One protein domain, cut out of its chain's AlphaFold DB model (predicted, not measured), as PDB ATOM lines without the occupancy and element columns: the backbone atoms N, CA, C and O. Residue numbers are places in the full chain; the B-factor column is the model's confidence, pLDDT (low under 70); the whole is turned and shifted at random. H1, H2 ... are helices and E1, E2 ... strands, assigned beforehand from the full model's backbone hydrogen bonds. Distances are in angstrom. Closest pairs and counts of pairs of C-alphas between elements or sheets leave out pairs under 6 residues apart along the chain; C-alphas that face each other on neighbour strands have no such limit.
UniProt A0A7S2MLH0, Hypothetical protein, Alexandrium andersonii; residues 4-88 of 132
ATOM      1  N   CYS A   4     101.703  85.429 161.500       94.69
ATOM      2  CA  CYS A   4     102.981  86.103 161.351       94.69
ATOM      3  C   CYS A   4     102.792  87.611 161.481       94.69
ATOM      4  O   CYS A   4     101.868  88.179 160.888       94.69
ATOM      5  N   VAL A   5     103.686  88.255 162.229       94.69
ATOM      6  CA  VAL A   5     103.701  89.706 162.425       94.69
ATOM      7  C   VAL A   5     105.124  90.241 162.287       94.69
ATOM      8  O   VAL A   5     106.076  89.582 162.699       94.69
ATOM      9  N   ALA A   6     105.269  91.435 161.722       93.25
ATOM     10  CA  ALA A   6     106.531  92.163 161.671       93.25
ATOM     11  C   ALA A   6     106.303  93.653 161.972       93.25
ATOM     12  O   ALA A   6     105.367  94.240 161.423       93.25
ATOM     13  N   PRO A   7     107.121  94.277 162.835       92.69
ATOM     14  CA  PRO A   7     106.984  95.694 163.155       92.69
ATOM     15  C   PRO A   7     107.394  96.561 161.958       92.69
ATOM     16  O   PRO A   7     108.418  96.312 161.320       92.69
ATOM     17  N   VAL A   8     106.613  97.600 161.666       90.81
ATOM     18  CA  VAL A   8     106.905  98.575 160.608       90.81
ATOM     19  C   VAL A   8     107.610  99.773 161.227       90.81
ATOM     20  O   VAL A   8     107.048 100.462 162.077       90.81
ATOM     21  N   THR A   9     108.839 100.043 160.789       87.75
ATOM     22  CA  THR A   9     109.656 101.142 161.315       87.75
ATOM     23  C   THR A   9     110.202 102.022 160.201       87.75
ATOM     24  O   THR A   9     110.458 101.568 159.085       87.75
ATOM     25  N   SER A  10     110.406 103.304 160.499       76.62
ATOM     26  CA  SER A  10     110.979 104.281 159.572       76.62
ATOM     27  C   SER A  10     112.512 104.203 159.556       76.62
ATOM     28  O   SER A  10     113.181 105.180 159.871       76.62
ATOM     29  N   GLY A  11     113.061 103.032 159.219       69.38
ATOM     30  CA  GLY A  11     114.502 102.801 159.078       69.38
ATOM     31  C   GLY A  11     115.287 102.792 160.400       69.38
ATOM     32  O   GLY A  11     115.118 103.642 161.265       69.38
ATOM     33  N   GLY A  12     116.190 101.820 160.544       71.62
ATOM     34  CA  GLY A  12     117.039 101.661 161.729       71.62
ATOM     35  C   GLY A  12     116.746 100.388 162.523       71.62
ATOM     36  O   GLY A  12     115.796  99.656 162.246       71.62
ATOM     37  N   ARG A  13     117.609 100.093 163.499       71.12
ATOM     38  CA  ARG A  13     117.374  99.009 164.457       71.12
ATOM     39  C   ARG A  13     116.379  99.484 165.507       71.12
ATOM     40  O   ARG A  13     116.542 100.565 166.058       71.12
ATOM     41  N   LEU A  14     115.386  98.648 165.792       78.06
ATOM     42  CA  LEU A  14     114.531  98.828 166.958       78.06
ATOM     43  C   LEU A  14     115.373  98.693 168.220       78.06
ATOM     44  O   LEU A  14     116.029  97.668 168.422       78.06
ATOM     45  N   GLU A  15     115.364  99.733 169.044       82.25
ATOM     46  CA  GLU A  15     115.961  99.678 170.371       82.25
ATOM     47  C   GLU A  15     114.994  99.041 171.371       82.25
ATOM     48  O   GLU A  15     113.771  99.079 171.206       82.25
ATOM     49  N   ALA A  16     115.550  98.449 172.427       78.50
ATOM     50  CA  ALA A  16     114.748  97.951 173.534       78.50
ATOM     51  C   ALA A  16     114.016  99.129 174.200       78.50
ATOM     52  O   ALA A  16     114.638 100.123 174.569       78.50
ATOM     53  N   GLY A  17     112.701  99.007 174.358       80.62
ATOM     54  CA  GLY A  17     111.814 100.060 174.848       80.62
ATOM     55  C   GLY A  17     111.179 100.916 173.750       80.62
ATOM     56  O   GLY A  17     110.427 101.828 174.080       80.62
ATOM     57  N   ALA A  18     111.443 100.638 172.468       86.50
ATOM     58  CA  ALA A  18     110.757 101.318 171.375       86.50
ATOM     59  C   ALA A  18     109.256 100.984 171.354       86.50
ATOM     60  O   ALA A  18     108.852  99.834 171.554       86.50
ATOM     61  N   GLU A  19     108.448 102.002 171.064       89.38
ATOM     62  CA  GLU A  19     107.009 101.872 170.867       89.38
ATOM     63  C   GLU A  19     106.701 101.763 169.370       89.38
ATOM     64  O   GLU A  19     107.112 102.616 168.579       89.38
ATOM     65  N   VAL A  20     106.023 100.688 168.967       91.25
ATOM     66  CA  VAL A  20     105.658 100.430 167.570       91.25
ATOM     67  C   VAL A  20     104.208 100.002 167.496       91.25
ATOM     68  O   VAL A  20     103.851  98.914 167.930       91.25
ATOM     69  N   ASP A  21     103.381 100.823 166.862       91.81
ATOM     70  CA  ASP A  21     101.963 100.512 166.681       91.81
ATOM     71  C   ASP A  21     101.642  99.919 165.311       91.81
ATOM     72  O   ASP A  21     100.602  99.290 165.148       91.81
ATOM     73  N   PHE A  22     102.512 100.060 164.312       93.31
ATOM     74  CA  PHE A  22     102.244  99.551 162.968       93.31
ATOM     75  C   PHE A  22     102.864  98.173 162.754       93.31
ATOM     76  O   PHE A  22     104.072  97.989 162.900       93.31
ATOM     77  N   TRP A  23     102.031  97.218 162.342       94.75
ATOM     78  CA  TRP A  23     102.428  95.825 162.162       94.75
ATOM     79  C   TRP A  23     102.019  95.305 160.790       94.75
ATOM     80  O   TRP A  23     100.845  95.346 160.421       94.75
ATOM     81  N   ALA A  24     102.987  94.768 160.055       95.06
ATOM     82  CA  ALA A  24     102.752  93.968 158.865       95.06
ATOM     83  C   ALA A  24     102.309  92.561 159.285       95.06
ATOM     84  O   ALA A  24     102.956  91.940 160.128       95.06
ATOM     85  N   VAL A  25     101.214  92.051 158.719       95.38
ATOM     86  CA  VAL A  25     100.603  90.783 159.139       95.38
ATOM     87  C   VAL A  25     100.283  89.849 157.977       95.38
ATOM     88  O   VAL A  25      99.955  90.279 156.867       95.38
ATOM     89  N   GLY A  26     100.288  88.549 158.271       94.31
ATOM     90  CA  GLY A  26      99.648  87.536 157.439       94.31
ATOM     91  C   GLY A  26      99.789  86.125 158.005       94.31
ATOM     92  O   GLY A  26     100.261  85.937 159.123       94.31
ATOM     93  N   VAL A  27      99.303  85.135 157.265       93.94
ATOM     94  CA  VAL A  27      99.177  83.752 157.742       93.94
ATOM     95  C   VAL A  27     100.048  82.808 156.923       93.94
ATOM     96  O   VAL A  27     100.179  82.980 155.715       93.94
ATOM     97  N   ASP A  28     100.629  81.814 157.593       93.50
ATOM     98  CA  ASP A  28     101.367  80.698 156.989       93.50
ATOM     99  C   ASP A  28     102.540  81.138 156.075       93.50
ATOM    100  O   ASP A  28     102.838  80.505 155.066       93.50
ATOM    101  N   CYS A  29     103.224  82.230 156.443       93.00
ATOM    102  CA  CYS A  29     104.312  82.864 155.673       93.00
ATOM    103  C   CYS A  29     105.586  83.139 156.500       93.00
ATOM    104  O   CYS A  29     106.403  83.989 156.141       93.00
ATOM    105  N   CYS A  30     105.718  82.474 157.645       92.12
ATOM    106  CA  CYS A  30     106.880  82.525 158.525       92.12
ATOM    107  C   CYS A  30     107.025  81.180 159.250       92.12
ATOM    108  O   CYS A  30     106.050  80.439 159.402       92.12
ATOM    109  N   SER A  31     108.223  80.879 159.743       88.81
ATOM    110  CA  SER A  31     108.512  79.678 160.537       88.81
ATOM    111  C   SER A  31     107.846  79.670 161.919       88.81
ATOM    112  O   SER A  31     107.804  78.630 162.575       88.81
ATOM    113  N   GLY A  32     107.394  80.833 162.405       83.38
ATOM    114  CA  GLY A  32     106.835  81.028 163.749       83.38
ATOM    115  C   GLY A  32     107.858  80.951 164.890       83.38
ATOM    116  O   GLY A  32     107.500  81.150 166.046       83.38
ATOM    117  N   THR A  33     109.124  80.662 164.586       81.56
ATOM    118  CA  THR A  33     110.200  80.496 165.582       81.56
ATOM    119  C   THR A  33     111.394  81.404 165.321       81.56
ATOM    120  O   THR A  33     112.129  81.735 166.249       81.56
ATOM    121  N   SER A  34     111.580  81.836 164.074       84.44
ATOM    122  CA  SER A  34     112.632  82.761 163.670       84.44
ATOM    123  C   SER A  34     112.050  84.069 163.127       84.44
ATOM    124  O   SER A  34     110.846  84.202 162.919       84.44
ATOM    125  N   ALA A  35     112.910  85.072 162.954       84.25
ATOM    126  CA  ALA A  35     112.540  86.383 162.427       84.25
ATOM    127  C   ALA A  35     112.455  86.368 160.886       84.25
ATOM    128  O   ALA A  35     113.150  87.125 160.213       84.25
ATOM    129  N   ASP A  36     111.650  85.467 160.323       90.12
ATOM    130  CA  ASP A  36     111.582  85.167 158.889       90.12
ATOM    131  C   ASP A  36     110.234  85.563 158.267       90.12
ATOM    132  O   ASP A  36     109.541  84.762 157.642       90.12
ATOM    133  N   PHE A  37     109.841  86.824 158.434       91.25
ATOM    134  CA  PHE A  37     108.599  87.329 157.853       91.25
ATOM    135  C   PHE A  37     108.690  87.426 156.320       91.25
ATOM    136  O   PHE A  37     109.460  88.228 155.792       91.25
ATOM    137  N   GLN A  38     107.877  86.636 155.609       93.56
ATOM    138  CA  GLN A  38     107.838  86.587 154.137       93.56
ATOM    139  C   GLN A  38     106.428  86.827 153.571       93.56
ATOM    140  O   GLN A  38     106.069  86.345 152.498       93.56
ATOM    141  N   CYS A  39     105.592  87.557 154.306       91.94
ATOM    142  CA  CYS A  39     104.226  87.849 153.889       91.94
ATOM    143  C   CYS A  39     104.135  89.056 152.948       91.94
ATOM    144  O   CYS A  39     104.840  90.050 153.120       91.94
ATOM    145  N   GLY A  40     103.187  88.998 152.008       88.44
ATOM    146  CA  GLY A  40     102.920  90.088 151.070       88.44
ATOM    147  C   GLY A  40     104.095  90.336 150.126       88.44
ATOM    148  O   GLY A  40     104.795  89.412 149.719       88.44
ATOM    149  N   GLU A  41     104.330  91.599 149.793       90.44
ATOM    150  CA  GLU A  41     105.430  92.005 148.912       90.44
ATOM    151  C   GLU A  41     106.755  92.197 149.678       90.44
ATOM    152  O   GLU A  41     107.454  93.193 149.495       90.44
ATOM    153  N   TYR A  42     107.107  91.260 150.569       87.25
ATOM    154  CA  TYR A  42     108.300  91.356 151.432       87.25
ATOM    155  C   TYR A  42     109.611  91.524 150.642       87.25
ATOM    156  O   TYR A  42     110.571  92.114 151.130       87.25
ATOM    157  N   ASN A  43     109.654  90.987 149.420       88.88
ATOM    158  CA  ASN A  43     110.810  91.019 148.529       88.88
ATOM    159  C   ASN A  43     110.824  92.240 147.593       88.88
ATOM    160  O   ASN A  43     111.764  92.393 146.812       88.88
ATOM    161  N   ASN A  44     109.798  93.092 147.641       90.12
ATOM    162  CA  ASN A  44     109.703  94.273 146.801       90.12
ATOM    163  C   ASN A  44     110.264  95.492 147.552       90.12
ATOM    164  O   ASN A  44     109.630  95.975 148.488       90.12
ATOM    165  N   PRO A  45     111.402  96.072 147.129       86.19
ATOM    166  CA  PRO A  45     111.968  97.251 147.788       86.19
ATOM    167  C   PRO A  45     111.099  98.508 147.626       86.19
ATOM    168  O   PRO A  45     111.333  99.510 148.295       86.19
ATOM    169  N   LYS A  46     110.114  98.482 146.720       87.75
ATOM    170  CA  LYS A  46     109.132  99.555 146.546       87.75
ATOM    171  C   LYS A  46     107.892  99.362 147.416       87.75
ATOM    172  O   LYS A  46     107.030 100.231 147.403       87.75
ATOM    173  N   ALA A  47     107.780  98.260 148.157       87.38
ATOM    174  CA  ALA A  47     106.696  98.072 149.104       87.38
ATOM    175  C   ALA A  47     106.994  98.840 150.395       87.38
ATOM    176  O   ALA A  47     107.886  98.478 151.153       87.38
ATOM    177  N   TYR A  48     106.259  99.930 150.617       86.69
ATOM    178  CA  TYR A  48     106.326 100.761 151.829       86.69
ATOM    179  C   TYR A  48     104.933 101.150 152.338       86.69
ATOM    180  O   TYR A  48     104.782 102.061 153.151       86.69
ATOM    181  N   ALA A  49     103.901 100.480 151.834       89.00
ATOM    182  CA  ALA A  49     102.519 100.737 152.179       89.00
ATOM    183  C   ALA A  49     101.846  99.450 152.674       89.00
ATOM    184  O   ALA A  49     102.400  98.348 152.635       89.00
ATOM    185  N   GLY A  50     100.626  99.589 153.182       89.62
ATOM    186  CA  GLY A  50      99.863  98.427 153.593       89.62
ATOM    187  C   GLY A  50      98.370  98.682 153.670       89.62
ATOM    188  O   GLY A  50      97.924  99.801 153.928       89.62
ATOM    189  N   MET A  51      97.593  97.628 153.438       90.50
ATOM    190  CA  MET A  51      96.136  97.657 153.544       90.50
ATOM    191  C   MET A  51      95.704  97.182 154.927       90.50
ATOM    192  O   MET A  51      96.139  96.135 155.391       90.50
ATOM    193  N   ARG A  52      94.818  97.926 155.591       91.94
ATOM    194  CA  ARG A  52      94.361  97.581 156.941       91.94
ATOM    195  C   ARG A  52      93.585  96.263 156.973       91.94
ATOM    196  O   ARG A  52      92.662  96.066 156.187       91.94
ATOM    197  N   LEU A  53      93.894  95.415 157.955       91.88
ATOM    198  CA  LEU A  53      93.120  94.208 158.242       91.88
ATOM    199  C   LEU A  53      91.728  94.577 158.788       91.88
ATOM    200  O   LEU A  53      91.589  95.188 159.859       91.88
ATOM    201  N   LEU A  54      90.684  94.168 158.068       88.69
ATOM    202  CA  LEU A  54      89.285  94.378 158.456       88.69
ATOM    203  C   LEU A  54      88.644  93.154 159.123       88.69
ATOM    204  O   LEU A  54      87.616  93.309 159.769       88.69
ATOM    205  N   ASP A  55      89.244  91.970 158.995       88.62
ATOM    206  CA  ASP A  55      88.693  90.737 159.560       88.62
ATOM    207  C   ASP A  55      88.871  90.681 161.085       88.62
ATOM    208  O   ASP A  55      89.970  90.451 161.599       88.62
ATOM    209  N   ASP A  56      87.770  90.876 161.813       89.06
ATOM    210  CA  ASP A  56      87.735  90.825 163.274       89.06
ATOM    211  C   ASP A  56      88.020  89.428 163.838       89.06
ATOM    212  O   ASP A  56      88.508  89.321 164.964       89.06
ATOM    213  N   GLY A  57      87.786  88.360 163.070       91.44
ATOM    214  CA  GLY A  57      88.046  86.990 163.511       91.44
ATOM    215  C   GLY A  57      89.537  86.688 163.660       91.44
ATOM    216  O   GLY A  57      89.934  85.911 164.526       91.44
ATOM    217  N   GLN A  58      90.382  87.332 162.853       91.50
ATOM    218  CA  GLN A  58      91.831  87.116 162.859       91.50
ATOM    219  C   GLN A  58      92.582  88.051 163.815       91.50
ATOM    220  O   GLN A  58      93.673  87.717 164.281       91.50
ATOM    221  N   ARG A  59      91.997  89.208 164.150       92.12
ATOM    222  CA  ARG A  59      92.619  90.229 165.014       92.12
ATOM    223  C   ARG A  59      93.131  89.701 166.360       92.12
ATOM    224  O   ARG A  59      94.247  90.076 166.724       92.12
ATOM    225  N   PRO A  60      92.399  88.848 167.108       94.31
ATOM    226  CA  PRO A  60      92.890  88.332 168.385       94.31
ATOM    227  C   PRO A  60      94.170  87.505 168.232       94.31
ATOM    228  O   PRO A  60      95.076  87.620 169.053       94.31
ATOM    229  N   TYR A  61      94.278  86.721 167.158       94.12
ATOM    230  CA  TYR A  61      95.446  85.879 166.900       94.12
ATOM    231  C   TYR A  61      96.677  86.708 166.532       94.12
ATOM    232  O   TYR A  61      97.764  86.460 167.050       94.12
ATOM    233  N   PHE A  62      96.509  87.752 165.714       95.12
ATOM    234  CA  PHE A  62      97.598  88.692 165.440       95.12
ATOM    235  C   PHE A  62      98.022  89.471 166.683       95.12
ATOM    236  O   PHE A  62      99.211  89.706 166.878       95.12
ATOM    237  N   ARG A  63      97.084  89.808 167.574       94.69
ATOM    238  CA  ARG A  63      97.414  90.439 168.857       94.69
ATOM    239  C   ARG A  63      98.269  89.533 169.744       94.69
ATOM    240  O   ARG A  63      99.208  90.020 170.358       94.69
ATOM    241  N   LEU A  64      97.981  88.232 169.784       94.00
ATOM    242  CA  LEU A  64      98.814  87.262 170.503       94.00
ATOM    243  C   LEU A  64     100.227  87.180 169.910       94.00
ATOM    244  O   LEU A  64     101.203  87.160 170.655       94.00
ATOM    245  N   ALA A  65     100.348  87.188 168.582       93.38
ATOM    246  CA  ALA A  65     101.647  87.202 167.913       93.38
ATOM    247  C   ALA A  65     102.442  88.492 168.207       93.38
ATOM    248  O   ALA A  65     103.647  88.428 168.448       93.38
ATOM    249  N   VAL A  66     101.774  89.653 168.273       94.38
ATOM    250  CA  VAL A  66     102.402  90.915 168.709       94.38
ATOM    251  C   VAL A  66     102.909  90.808 170.144       94.38
ATOM    252  O   VAL A  66     104.068  91.118 170.383       94.38
ATOM    253  N   GLN A  67     102.110  90.277 171.073       94.06
ATOM    254  CA  GLN A  67     102.535  90.094 172.470       94.06
ATOM    255  C   GLN A  67     103.771  89.196 172.604       94.06
ATOM    256  O   GLN A  67     104.653  89.446 173.426       94.06
ATOM    257  N   GLN A  68     103.863  88.151 171.780       91.69
ATOM    258  CA  GLN A  68     105.053  87.302 171.728       91.69
ATOM    259  C   GLN A  68     106.277  88.073 171.218       91.69
ATOM    260  O   GLN A  68     107.361  87.951 171.792       91.69
ATOM    261  N   ALA A  69     106.111  88.894 170.178       91.00
ATOM    262  CA  ALA A  69     107.180  89.733 169.643       91.00
ATOM    263  C   ALA A  69     107.624  90.824 170.637       91.00
ATOM    264  O   ALA A  69     108.825  91.036 170.805       91.00
ATOM    265  N   GLU A  70     106.691  91.465 171.343       92.44
ATOM    266  CA  GLU A  70     106.966  92.431 172.417       92.44
ATOM    267  C   GLU A  70     107.862  91.824 173.499       92.44
ATOM    268  O   GLU A  70     108.895  92.396 173.852       92.44
ATOM    269  N   ALA A  71     107.515  90.622 173.970       91.69
ATOM    270  CA  ALA A  71     108.292  89.908 174.976       91.69
ATOM    271  C   ALA A  71     109.684  89.496 174.467       91.69
ATOM    272  O   ALA A  71     110.666  89.597 175.204       91.69
ATOM    273  N   ALA A  72     109.786  89.054 173.209       90.38
ATOM    274  CA  ALA A  72     111.044  88.603 172.614       90.38
ATOM    275  C   ALA A  72     112.025  89.756 172.337       90.38
ATOM    276  O   ALA A  72     113.222  89.624 172.597       90.38
ATOM    277  N   TYR A  73     111.524  90.888 171.835       88.81
ATOM    278  CA  TYR A  73     112.341  92.025 171.397       88.81
ATOM    279  C   TYR A  73     112.358  93.198 172.384       88.81
ATOM    280  O   TYR A  73     113.051  94.183 172.136       88.81
ATOM    281  N   LYS A  74     111.659  93.085 173.523       91.81
ATOM    282  CA  LYS A  74     111.530  94.137 174.549       91.81
ATOM    283  C   LYS A  74     111.009  95.454 173.968       91.81
ATOM    284  O   LYS A  74     111.525  96.519 174.292       91.81
ATOM    285  N   ILE A  75     110.014  95.370 173.097       91.75
ATOM    286  CA  ILE A  75     109.314  96.515 172.496       91.75
ATOM    287  C   ILE A  75     107.884  96.580 173.037       91.75
ATOM    288  O   ILE A  75     107.420  95.621 173.653       91.75
ATOM    289  N   SER A  76     107.197  97.700 172.821       92.88
ATOM    290  CA  SER A  76     105.822  97.914 173.285       92.88
ATOM    291  C   SER A  76     104.909  98.352 172.138       92.88
ATOM    292  O   SER A  76     105.317  99.131 171.283       92.88
ATOM    293  N   SER A  77     103.669  97.878 172.127       92.19
ATOM    294  CA  SER A  77     102.620  98.212 171.162       92.19
ATOM    295  C   SER A  77     101.265  98.312 171.874       92.19
ATOM    296  O   SER A  77     100.468  97.366 171.884       92.19
ATOM    297  N   PRO A  78     100.965  99.453 172.517       90.56
ATOM    298  CA  PRO A  78      99.700  99.629 173.227       90.56
ATOM    299  C   PRO A  78      98.489  99.536 172.288       90.56
ATOM    300  O   PRO A  78      97.427  99.028 172.678       90.56
ATOM    301  N   HIS A  79      98.639 100.008 171.046       92.62
ATOM    302  CA  HIS A  79      97.554 100.132 170.076       92.62
ATOM    303  C   HIS A  79      97.944  99.571 168.698       92.62
ATOM    304  O   HIS A  79      98.062 100.325 167.730       92.62
ATOM    305  N   PRO A  80      98.062  98.236 168.561       94.00
ATOM    306  CA  PRO A  80      98.533  97.627 167.327       94.00
ATOM    307  C   PRO A  80      97.534  97.819 166.177       94.00
ATOM    308  O   PRO A  80      96.372  97.400 166.229       94.00
ATOM    309  N   VAL A  81      98.021  98.420 165.098       94.06
ATOM    310  CA  VAL A  81      97.369  98.579 163.800       94.06
ATOM    311  C   VAL A  81      97.931  97.536 162.839       94.06
ATOM    312  O   VAL A  81      99.098  97.574 162.456       94.06
ATOM    313  N   PHE A  82      97.067  96.614 162.419       95.75
ATOM    314  CA  PHE A  82      97.438  95.515 161.532       95.75
ATOM    315  C   PHE A  82      97.252  95.878 160.055       95.75
ATOM    316  O   PHE A  82      96.164  96.297 159.638       95.75
ATOM    317  N   LEU A  83      98.304  95.670 159.264       94.44
ATOM    318  CA  LEU A  83      98.390  95.996 157.845       94.44
ATOM    319  C   LEU A  83      98.894  94.788 157.040       94.44
ATOM    320  O   LEU A  83      99.846  94.123 157.428       94.44
ATOM    321  N   HIS A  84      98.310  94.525 155.878       93.00
ATOM    322  CA  HIS A  84      98.889  93.645 154.867       93.00
ATOM    323  C   HIS A  84      99.933  94.411 154.061       93.00
ATOM    324  O   HIS A  84      99.623  95.475 153.531       93.00
ATOM    325  N   TRP A  85     101.148  93.877 153.962       93.19
ATOM    326  CA  TRP A  85     102.288  94.549 153.336       93.19
ATOM    327  C   TRP A  85     102.226  94.519 151.801       93.19
ATOM    328  O   TRP A  85     102.180  93.436 151.213       93.19
ATOM    329  N   MET A  86     102.233  95.688 151.150       91.56
ATOM    330  CA  MET A  86     102.118  95.815 149.687       91.56
ATOM    331  C   MET A  86     102.670  97.150 149.162       91.56
ATOM    332  O   MET A  86     102.822  98.114 149.910       91.56
ATOM    333  N   GLN A  87     102.952  97.239 147.862       89.81
ATOM    334  CA  GLN A  87     103.411  98.491 147.251       89.81
ATOM    335  C   GLN A  87     102.286  99.507 147.062       89.81
ATOM    336  O   GLN A  87     102.477 100.685 147.364       89.81
ATOM    337  N   ASP A  88     101.130  99.073 146.566       86.62
ATOM    338  CA  ASP A  88     100.052  99.986 146.187       86.62
ATOM    339  C   ASP A  88      98.688  99.524 146.728       86.62
ATOM    340  O   ASP A  88      97.942  98.809 146.050       86.62
TER     341      ASP A  88
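This is residues 4 to 88 of the 132 residues of the protein "Hypothetical protein" of Alexandrium andersonii (UniProt A0A7S2MLH0). A small, strongly twisted sheet of four strands has one helix, H1, slanting over one face, above E1 and E2, while E3 forms the far edge. Two long loops, residues 8 to 21 and 28 to 48, link E1 to E2 and E2 to E3. The printed part has 85 residues, in chain order E1, E2, E3, H1, E4; the mixed sheet runs E1, E2, E4, E3, and the class is mixed, helices and strands, with under half of the residues in named elements. The whole is compact, with a radius of gyration of the C-alphas of 12.1 A, and rounded, spanning 32 by 31 by 24 A.

E1, residues 4 to 7, and E2, residues 22 to 27, form an antiparallel hairpin; N 6 and O 24 are 2.9 A apart, within hydrogen-bond range. E4, residues 81 to 86, is parallel to E2, with N 25 and O 83 at 2.8 A. E3, residues 49 to 52, is antiparallel to E4, with N 84 and O 51 at 2.7 A. The pairing is staggered: E4 pairs with E2 over residues 81 to 83 and with E3 over 83 to 86. Edge strands E1 and E3 are apart. H1, residues 59 to 73, is on the sheet at a height of 9.0 A, in two layers, a helix layer on one face of a sheet. It lies over E1 and E2, slantwise to the strands, at 54 degrees to E1 on the local plane. The closest C-alphas of E1 and H1 are those of Val 5 and Ala 65, 6.4 A apart. Every O i to N i+4 pair in H1 is within hydrogen-bond range.

E1 begins at C-alpha 4, (102.981, 86.103, 161.351), and is 10.5 A long; E3 is 10.0 A long. E2 measures 16.9 A, H1 20.8 A and E4 15.1 A from first to last C-alpha. E4 ends at C-alpha 86, (102.118, 95.815, 149.687).

The two C-alphas farthest apart, those of Gly 12 and Gly 57, are 32.5 A from each other. The printed part has no cut. The links E1 to E2 and E2 to E3 are long. Mean pLDDT of the printed part is 89.7, with residue 11 under 70.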